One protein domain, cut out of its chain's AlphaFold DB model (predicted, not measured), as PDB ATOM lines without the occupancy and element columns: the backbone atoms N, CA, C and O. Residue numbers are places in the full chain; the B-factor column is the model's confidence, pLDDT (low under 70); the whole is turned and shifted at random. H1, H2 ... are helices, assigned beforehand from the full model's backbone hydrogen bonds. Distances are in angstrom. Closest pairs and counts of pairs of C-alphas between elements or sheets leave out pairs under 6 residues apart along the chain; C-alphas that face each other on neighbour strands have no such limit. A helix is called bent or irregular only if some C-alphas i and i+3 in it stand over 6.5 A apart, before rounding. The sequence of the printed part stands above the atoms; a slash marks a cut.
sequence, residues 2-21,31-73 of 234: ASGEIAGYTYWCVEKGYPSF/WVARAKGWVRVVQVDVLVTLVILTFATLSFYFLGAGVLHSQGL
ATOM      1  N   ALA A   2      84.936 -76.012  44.732       67.12
ATOM      2  CA  ALA A   2      85.019 -75.096  43.598       67.12
ATOM      3  C   ALA A   2      85.446 -75.856  42.329       67.12
ATOM      4  O   ALA A   2      86.157 -76.857  42.406       67.12
ATOM      5  N   SER A   3      85.055 -75.378  41.146       74.88
ATOM      6  CA  SER A   3      85.396 -76.009  39.857       74.88
ATOM      7  C   SER A   3      86.906 -76.227  39.670       74.88
ATOM      8  O   SER A   3      87.332 -77.248  39.122       74.88
ATOM      9  N   GLY A   4      87.736 -75.318  40.187       78.94
ATOM     10  CA  GLY A   4      89.195 -75.460  40.189       78.94
ATOM     11  C   GLY A   4      89.710 -76.644  41.020       78.94
ATOM     12  O   GLY A   4      90.677 -77.290  40.619       78.94
ATOM     13  N   GLU A   5      89.050 -76.982  42.129       81.50
ATOM     14  CA  GLU A   5      89.445 -78.099  43.000       81.50
ATOM     15  C   GLU A   5      89.167 -79.448  42.336       81.50
ATOM     16  O   GLU A   5      89.988 -80.358  42.428       81.50
ATOM     17  N   ILE A   6      88.049 -79.564  41.611       84.56
ATOM     18  CA  ILE A   6      87.680 -80.782  40.873       84.56
ATOM     19  C   ILE A   6      88.746 -81.102  39.820       84.56
ATOM     20  O   ILE A   6      89.228 -82.232  39.730       84.56
ATOM     21  N   ALA A   7      89.156 -80.091  39.048       84.19
ATOM     22  CA  ALA A   7      90.216 -80.245  38.058       84.19
ATOM     23  C   ALA A   7      91.570 -80.529  38.731       84.19
ATOM     24  O   ALA A   7      92.246 -81.497  38.373       84.19
ATOM     25  N   GLY A   8      91.940 -79.737  39.741       86.94
ATOM     26  CA  GLY A   8      93.209 -79.866  40.458       86.94
ATOM     27  C   GLY A   8      93.402 -81.239  41.101       86.94
ATOM     28  O   GLY A   8      94.474 -81.829  40.961       86.94
ATOM     29  N   TYR A   9      92.362 -81.782  41.738       89.00
ATOM     30  CA  TYR A   9      92.391 -83.092  42.394       89.00
ATOM     31  C   TYR A   9      92.853 -84.203  41.444       89.00
ATOM     32  O   TYR A   9      93.732 -84.995  41.786       89.00
ATOM     33  N   THR A  10      92.346 -84.218  40.205       87.69
ATOM     34  CA  THR A  10      92.742 -85.241  39.223       87.69
ATOM     35  C   THR A  10      94.229 -85.178  38.868       87.69
ATOM     36  O   THR A  10      94.877 -86.224  38.788       87.69
ATOM     37  N   TYR A  11      94.800 -83.975  38.725       88.50
ATOM     38  CA  TYR A  11      96.238 -83.810  38.493       88.50
ATOM     39  C   TYR A  11      97.063 -84.310  39.680       88.50
ATOM     40  O   TYR A  11      98.056 -85.006  39.471       88.50
ATOM     41  N   TRP A  12      96.639 -84.005  40.910       88.19
ATOM     42  CA  TRP A  12      97.322 -84.456  42.124       88.19
ATOM     43  C   TRP A  12      97.356 -85.980  42.235       88.19
ATOM     44  O   TRP A  12      98.427 -86.549  42.461       88.19
ATOM     45  N   CYS A  13      96.220 -86.652  42.023       89.44
ATOM     46  CA  CYS A  13      96.170 -88.112  42.073       89.44
ATOM     47  C   CYS A  13      97.108 -88.749  41.044       89.44
ATOM     48  O   CYS A  13      97.813 -89.709  41.361       89.44
ATOM     49  N   VAL A  14      97.127 -88.217  39.818       88.12
ATOM     50  CA  VAL A  14      97.973 -88.735  38.734       88.12
ATOM     51  C   VAL A  14      99.454 -88.501  39.023       88.12
ATOM     52  O   VAL A  14     100.250 -89.421  38.863       88.12
ATOM     53  N   GLU A  15      99.834 -87.309  39.479       86.44
ATOM     54  CA  GLU A  15     101.234 -86.972  39.764       86.44
ATOM     55  C   GLU A  15     101.810 -87.785  40.924       86.44
ATOM     56  O   GLU A  15     102.953 -88.232  40.856       86.44
ATOM     57  N   LYS A  16     101.014 -88.031  41.972       87.38
ATOM     58  CA  LYS A  16     101.419 -88.908  43.080       87.38
ATOM     59  C   LYS A  16     101.428 -90.388  42.704       87.38
ATOM     60  O   LYS A  16     101.856 -91.212  43.506       87.38
ATOM     61  N   GLY A  17     100.968 -90.735  41.503       88.31
ATOM     62  CA  GLY A  17     100.948 -92.110  41.026       88.31
ATOM     63  C   GLY A  17      99.920 -92.985  41.741       88.31
ATOM     64  O   GLY A  17      99.998 -94.204  41.628       88.31
ATOM     65  N   TYR A  18      98.930 -92.412  42.431       87.31
ATOM     66  CA  TYR A  18      97.860 -93.187  43.069       87.31
ATOM     67  C   TYR A  18      97.108 -94.127  42.104       87.31
ATOM     68  O   TYR A  18      96.881 -95.279  42.474       87.31
ATOM     69  N   PRO A  19      96.793 -93.740  40.847       87.69
ATOM     70  CA  PRO A  19      96.158 -94.657  39.904       87.69
ATOM     71  C   PRO A  19      97.135 -95.647  39.244       87.69
ATOM     72  O   PRO A  19      96.701 -96.432  38.401       87.69
ATOM     73  N   SER A  20      98.435 -95.641  39.579       86.69
ATOM     74  CA  SER A  20      99.446 -96.496  38.925       86.69
ATOM     75  C   SER A  20      99.104 -97.987  38.994       86.69
ATOM     76  O   SER A  20      99.316 -98.712  38.022       86.69
ATOM     77  N   PHE A  21      98.477 -98.426  40.091       85.44
ATOM     78  CA  PHE A  21      98.057 -99.812  40.297       85.44
ATOM     79  C   PHE A  21      96.992-100.291  39.293       85.44
ATOM     80  O   PHE A  21      96.842-101.491  39.085       85.44
ATOM     81  N   TRP A  31      92.476-105.979  34.785       94.19
ATOM     82  CA  TRP A  31      92.461-104.524  34.616       94.19
ATOM     83  C   TRP A  31      91.127-103.901  35.033       94.19
ATOM     84  O   TRP A  31      91.103-102.940  35.801       94.19
ATOM     85  N   VAL A  32      90.001-104.492  34.613       93.31
ATOM     86  CA  VAL A  32      88.656-103.982  34.943       93.31
ATOM     87  C   VAL A  32      88.424-103.961  36.456       93.31
ATOM     88  O   VAL A  32      87.853-103.001  36.979       93.31
ATOM     89  N   ALA A  33      88.877-104.995  37.171       92.44
ATOM     90  CA  ALA A  33      88.750-105.070  38.623       92.44
ATOM     91  C   ALA A  33      89.582-103.980  39.314       92.44
ATOM     92  O   ALA A  33      89.066-103.289  40.195       92.44
ATOM     93  N   ARG A  34      90.828-103.758  38.869       93.75
ATOM     94  CA  ARG A  34      91.697-102.698  39.410       93.75
ATOM     95  C   ARG A  34      91.157-101.301  39.104       93.75
ATOM     96  O   ARG A  34      91.108-100.464  40.001       93.75
ATOM     97  N   ALA A  35      90.671-101.065  37.885       92.81
ATOM     98  CA  ALA A  35      90.064 -99.795  37.486       92.81
ATOM     99  C   ALA A  35      88.816 -99.465  38.324       92.81
ATOM    100  O   ALA A  35      88.693 -98.359  38.847       92.81
ATOM    101  N   LYS A  36      87.910-100.436  38.518       91.56
ATOM    102  CA  LYS A  36      86.731-100.263  39.389       91.56
ATOM    103  C   LYS A  36      87.115-100.087  40.859       91.56
ATOM    104  O   LYS A  36      86.470 -99.307  41.556       91.56
ATOM    105  N   GLY A  37      88.155-100.783  41.322       92.62
ATOM    106  CA  GLY A  37      88.717-100.605  42.660       92.62
ATOM    107  C   GLY A  37      89.202 -99.175  42.887       92.62
ATOM    108  O   GLY A  37      88.796 -98.545  43.859       92.62
ATOM    109  N   TRP A  38      89.972 -98.626  41.945       93.69
ATOM    110  CA  TRP A  38      90.424 -97.233  41.997       93.69
ATOM    111  C   TRP A  38      89.259 -96.237  42.018       93.69
ATOM    112  O   TRP A  38      89.227 -95.344  42.862       93.69
ATOM    113  N   VAL A  39      88.251 -96.424  41.157       91.12
ATOM    114  CA  VAL A  39      87.043 -95.578  41.169       91.12
ATOM    115  C   VAL A  39      86.348 -95.623  42.533       91.12
ATOM    116  O   VAL A  39      85.912 -94.585  43.021       91.12
ATOM    117  N   ARG A  40      86.280 -96.793  43.181       92.12
ATOM    118  CA  ARG A  40      85.691 -96.925  44.520       92.12
ATOM    119  C   ARG A  40      86.495 -96.175  45.583       92.12
ATOM    120  O   ARG A  40      85.881 -95.553  46.439       92.12
ATOM    121  N   VAL A  41      87.826 -96.197  45.519       94.12
ATOM    122  CA  VAL A  41      88.682 -95.422  46.438       94.12
ATOM    123  C   VAL A  41      88.372 -93.931  46.321       94.12
ATOM    124  O   VAL A  41      88.082 -93.293  47.328       94.12
ATOM    125  N   VAL A  42      88.327 -93.403  45.095       92.44
ATOM    126  CA  VAL A  42      87.983 -91.993  44.848       92.44
ATOM    127  C   VAL A  42      86.563 -91.667  45.326       92.44
ATOM    128  O   VAL A  42      86.330 -90.620  45.919       92.44
ATOM    129  N   GLN A  43      85.597 -92.565  45.114       91.69
ATOM    130  CA  GLN A  43      84.224 -92.368  45.592       91.69
ATOM    131  C   GLN A  43      84.129 -92.321  47.119       91.69
ATOM    132  O   GLN A  43      83.375 -91.508  47.646       91.69
ATOM    133  N   VAL A  44      84.872 -93.179  47.824       94.81
ATOM    134  CA  VAL A  44      84.909 -93.181  49.292       94.81
ATOM    135  C   VAL A  44      85.556 -91.899  49.813       94.81
ATOM    136  O   VAL A  44      84.999 -91.285  50.716       94.81
ATOM    137  N   ASP A  45      86.662 -91.456  49.213       93.69
ATOM    138  CA  ASP A  45      87.336 -90.199  49.567       93.69
ATOM    139  C   ASP A  45      86.391 -88.989  49.442       93.69
ATOM    140  O   ASP A  45      86.202 -88.215  50.386       93.69
ATOM    141  N   VAL A  46      85.688 -88.891  48.309       91.44
ATOM    142  CA  VAL A  46      84.691 -87.836  48.075       91.44
ATOM    143  C   VAL A  46      83.516 -87.945  49.051       91.44
ATOM    144  O   VAL A  46      83.058 -86.922  49.558       91.44
ATOM    145  N   LEU A  47      83.027 -89.154  49.342       94.00
ATOM    146  CA  LEU A  47      81.912 -89.358  50.274       94.00
ATOM    147  C   LEU A  47      82.284 -88.925  51.696       94.00
ATOM    148  O   LEU A  47      81.523 -88.195  52.327       94.00
ATOM    149  N   VAL A  48      83.449 -89.345  52.189       95.75
ATOM    150  CA  VAL A  48      83.947 -88.965  53.518       95.75
ATOM    151  C   VAL A  48      84.130 -87.452  53.598       95.75
ATOM    152  O   VAL A  48      83.663 -86.828  54.549       95.75
ATOM    153  N   THR A  49      84.723 -86.850  52.564       92.69
ATOM    154  CA  THR A  49      84.873 -85.394  52.469       92.69
ATOM    155  C   THR A  49      83.518 -84.686  52.518       92.69
ATOM    156  O   THR A  49      83.350 -83.729  53.270       92.69
ATOM    157  N   LEU A  50      82.524 -85.168  51.766       92.31
ATOM    158  CA  LEU A  50      81.179 -84.595  51.750       92.31
ATOM    159  C   LEU A  50      80.495 -84.689  53.120       92.31
ATOM    160  O   LEU A  50      79.868 -83.722  53.548       92.31
ATOM    161  N   VAL A  51      80.642 -85.813  53.824       95.62
ATOM    162  CA  VAL A  51      80.109 -85.987  55.183       95.62
ATOM    163  C   VAL A  51      80.737 -84.973  56.140       95.62
ATOM    164  O   VAL A  51      80.008 -84.232  56.798       95.62
ATOM    165  N   ILE A  52      82.069 -84.885  56.176       94.81
ATOM    166  CA  ILE A  52      82.792 -83.951  57.055       94.81
ATOM    167  C   ILE A  52      82.386 -82.505  56.755       94.81
ATOM    168  O   ILE A  52      82.050 -81.756  57.672       94.81
ATOM    169  N   LEU A  53      82.366 -82.123  55.473       90.88
ATOM    170  CA  LEU A  53      81.977 -80.778  55.057       90.88
ATOM    171  C   LEU A  53      80.529 -80.465  55.427       90.88
ATOM    172  O   LEU A  53      80.261 -79.367  55.895       90.88
ATOM    173  N   THR A  54      79.610 -81.420  55.280       92.81
ATOM    174  CA  THR A  54      78.200 -81.219  55.643       92.81
ATOM    175  C   THR A  54      78.055 -80.938  57.133       92.81
ATOM    176  O   THR A  54      77.395 -79.971  57.506       92.81
ATOM    177  N   PHE A  55      78.705 -81.729  57.993       94.38
ATOM    178  CA  PHE A  55      78.677 -81.486  59.436       94.38
ATOM    179  C   PHE A  55      79.301 -80.140  59.802       94.38
ATOM    180  O   PHE A  55      78.692 -79.385  60.555       94.38
ATOM    181  N   ALA A  56      80.451 -79.793  59.216       88.50
ATOM    182  CA  ALA A  56      81.071 -78.490  59.432       88.50
ATOM    183  C   ALA A  56      80.139 -77.342  59.006       88.50
ATOM    184  O   ALA A  56      79.913 -76.411  59.778       88.50
ATOM    185  N   THR A  57      79.544 -77.421  57.811       87.94
ATOM    186  CA  THR A  57      78.590 -76.421  57.312       87.94
ATOM    187  C   THR A  57      77.377 -76.291  58.225       87.94
ATOM    188  O   THR A  57      76.991 -75.169  58.539       87.94
ATOM    189  N   LEU A  58      76.802 -77.403  58.689       90.81
ATOM    190  CA  LEU A  58      75.679 -77.373  59.627       90.81
ATOM    191  C   LEU A  58      76.068 -76.705  60.949       90.81
ATOM    192  O   LEU A  58      75.322 -75.861  61.438       90.81
ATOM    193  N   SER A  59      77.245 -77.013  61.501       85.00
ATOM    194  CA  SER A  59      77.741 -76.365  62.719       85.00
ATOM    195  C   SER A  59      77.886 -74.850  62.553       85.00
ATOM    196  O   SER A  59      77.402 -74.101  63.401       85.00
ATOM    197  N   PHE A  60      78.484 -74.383  61.452       78.81
ATOM    198  CA  PHE A  60      78.592 -72.947  61.169       78.81
ATOM    199  C   PHE A  60      77.230 -72.297  60.906       78.81
ATOM    200  O   PHE A  60      77.005 -71.170  61.339       78.81
ATOM    201  N   TYR A  61      76.313 -73.000  60.237       82.75
ATOM    202  CA  TYR A  61      74.958 -72.512  60.004       82.75
ATOM    203  C   TYR A  61      74.204 -72.318  61.320       82.75
ATOM    204  O   TYR A  61      73.616 -71.262  61.526       82.75
ATOM    205  N   PHE A  62      74.256 -73.289  62.237       81.88
ATOM    206  CA  PHE A  62      73.620 -73.157  63.549       81.88
ATOM    207  C   PHE A  62      74.266 -72.071  64.404       81.88
ATOM    208  O   PHE A  62      73.549 -71.333  65.073       81.88
ATOM    209  N   LEU A  63      75.594 -71.930  64.354       76.00
ATOM    210  CA  LEU A  63      76.288 -70.841  65.037       76.00
ATOM    211  C   LEU A  63      75.838 -69.474  64.497       76.00
ATOM    212  O   LEU A  63      75.465 -68.598  65.274       76.00
ATOM    213  N   GLY A  64      75.821 -69.310  63.172       69.06
ATOM    214  CA  GLY A  64      75.368 -68.085  62.517       69.06
ATOM    215  C   GLY A  64      73.899 -67.787  62.805       69.06
ATOM    216  O   GLY A  64      73.569 -66.693  63.247       69.06
ATOM    217  N   ALA A  65      73.013 -68.767  62.631       73.44
ATOM    218  CA  ALA A  65      71.585 -68.603  62.878       73.44
ATOM    219  C   ALA A  65      71.276 -68.337  64.360       73.44
ATOM    220  O   ALA A  65      70.456 -67.479  64.654       73.44
ATOM    221  N   GLY A  66      71.930 -69.021  65.300       67.00
ATOM    222  CA  GLY A  66      71.661 -68.859  66.733       67.00
ATOM    223  C   GLY A  66      72.181 -67.538  67.304       67.00
ATOM    224  O   GLY A  66      71.499 -66.885  68.096       67.00
ATOM    225  N   VAL A  67      73.376 -67.117  66.891       62.06
ATOM    226  CA  VAL A  67      74.028 -65.933  67.466       62.06
ATOM    227  C   VAL A  67      73.669 -64.651  66.700       62.06
ATOM    228  O   VAL A  67      73.480 -63.613  67.322       62.06
ATOM    229  N   LEU A  68      73.491 -64.697  65.374       60.91
ATOM    230  CA  LEU A  68      73.154 -63.499  64.590       60.91
ATOM    231  C   LEU A  68      71.657 -63.150  64.681       60.91
ATOM    232  O   LEU A  68      71.304 -61.976  64.770       60.91
ATOM    233  N   HIS A  69      70.769 -64.154  64.740       58.16
ATOM    234  CA  HIS A  69      69.330 -63.921  64.934       58.16
ATOM    235  C   HIS A  69      69.018 -63.324  66.313       58.16
ATOM    236  O   HIS A  69      68.126 -62.490  66.429       58.16
ATOM    237  N   SER A  70      69.773 -63.704  67.350       54.34
ATOM    238  CA  SER A  70      69.588 -63.174  68.709       54.34
ATOM    239  C   SER A  70      70.110 -61.746  68.896       54.34
ATOM    240  O   SER A  70      69.695 -61.079  69.840       54.34
ATOM    241  N   GLN A  71      70.971 -61.248  68.000       58.88
ATOM    242  CA  GLN A  71      71.545 -59.899  68.087       58.88
ATOM    243  C   GLN A  71      70.813 -58.852  67.233       58.88
ATOM    244  O   GLN A  71      71.081 -57.665  67.383       58.88
ATOM    245  N   GLY A  72      69.892 -59.251  66.343       57.34
ATOM    246  CA  GLY A  72      69.118 -58.320  65.502       57.34
ATOM    247  C   GLY A  72      69.957 -57.467  64.536       57.34
ATOM    248  O   GLY A  72      69.425 -56.574  63.881       57.34
ATOM    249  N   LEU A  73      71.262 -57.734  64.444       55.59
ATOM    250  CA  LEU A  73      72.194 -57.025  63.582       55.59
ATOM    251  C   LEU A  73      72.014 -57.535  62.153       55.59
ATOM    252  O   LEU A  73      72.246 -58.711  61.876       55.59
TER     253      LEU A  73
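What this domain is: This is residues 2 to 21 and 31 to 73 of the 234 residues of an uncharacterized protein of Gammaproteobacteria bacterium (UniProt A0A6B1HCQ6). One very long helix, H3, makes the length of a rod; the shorter H1 is set off to one side, and the small H2 comes near H3 at Trp 38. Residues 43 to 73 stick out free. The printed part, all helix in class, has 63 residues with three named helices, in the order H1, H2, H3, and no named strand. It is extended, with a radius of gyration of the C-alphas of 18.3 A and spans of 60 by 21 by 15 A.

Where its parts are: H3, residues 31 to 71, measures 59.6 A from C-alpha 31 at (92.461, -104.524, 34.616) to C-alpha 71 at (71.545, -59.899, 68.087). H1, residues 3 to 15, measures 19.3 A, and H2 is residues 18 to 21, irregular, with C-alphas 18 and 21 7.2 A apart.

How they stand to each other: H2 and H3 are close but not clearly touching; their closest C-alphas, of Pro 19 and Trp 38, are 6.6 A apart. H1 and H2, joined by a tight link, are likewise close but not clearly touching, at 6.9 A between the C-alphas of Cys 13 and Pro 19. H1 and H3 are apart. O i to N i+4 pairs are within hydrogen-bond range in 7 of 9 for H1 and 35 of 37 for H3; H2 is too short for one.

The domain as a whole: The C-alphas farthest apart, of Trp 31 and Gly 72, are 60.3 A apart. Residues 22 to 30 are cut out, with 9.3 A between C-alphas 21 and 31. The pLDDT is under 70 at residues 2, 64 and 66 to 73.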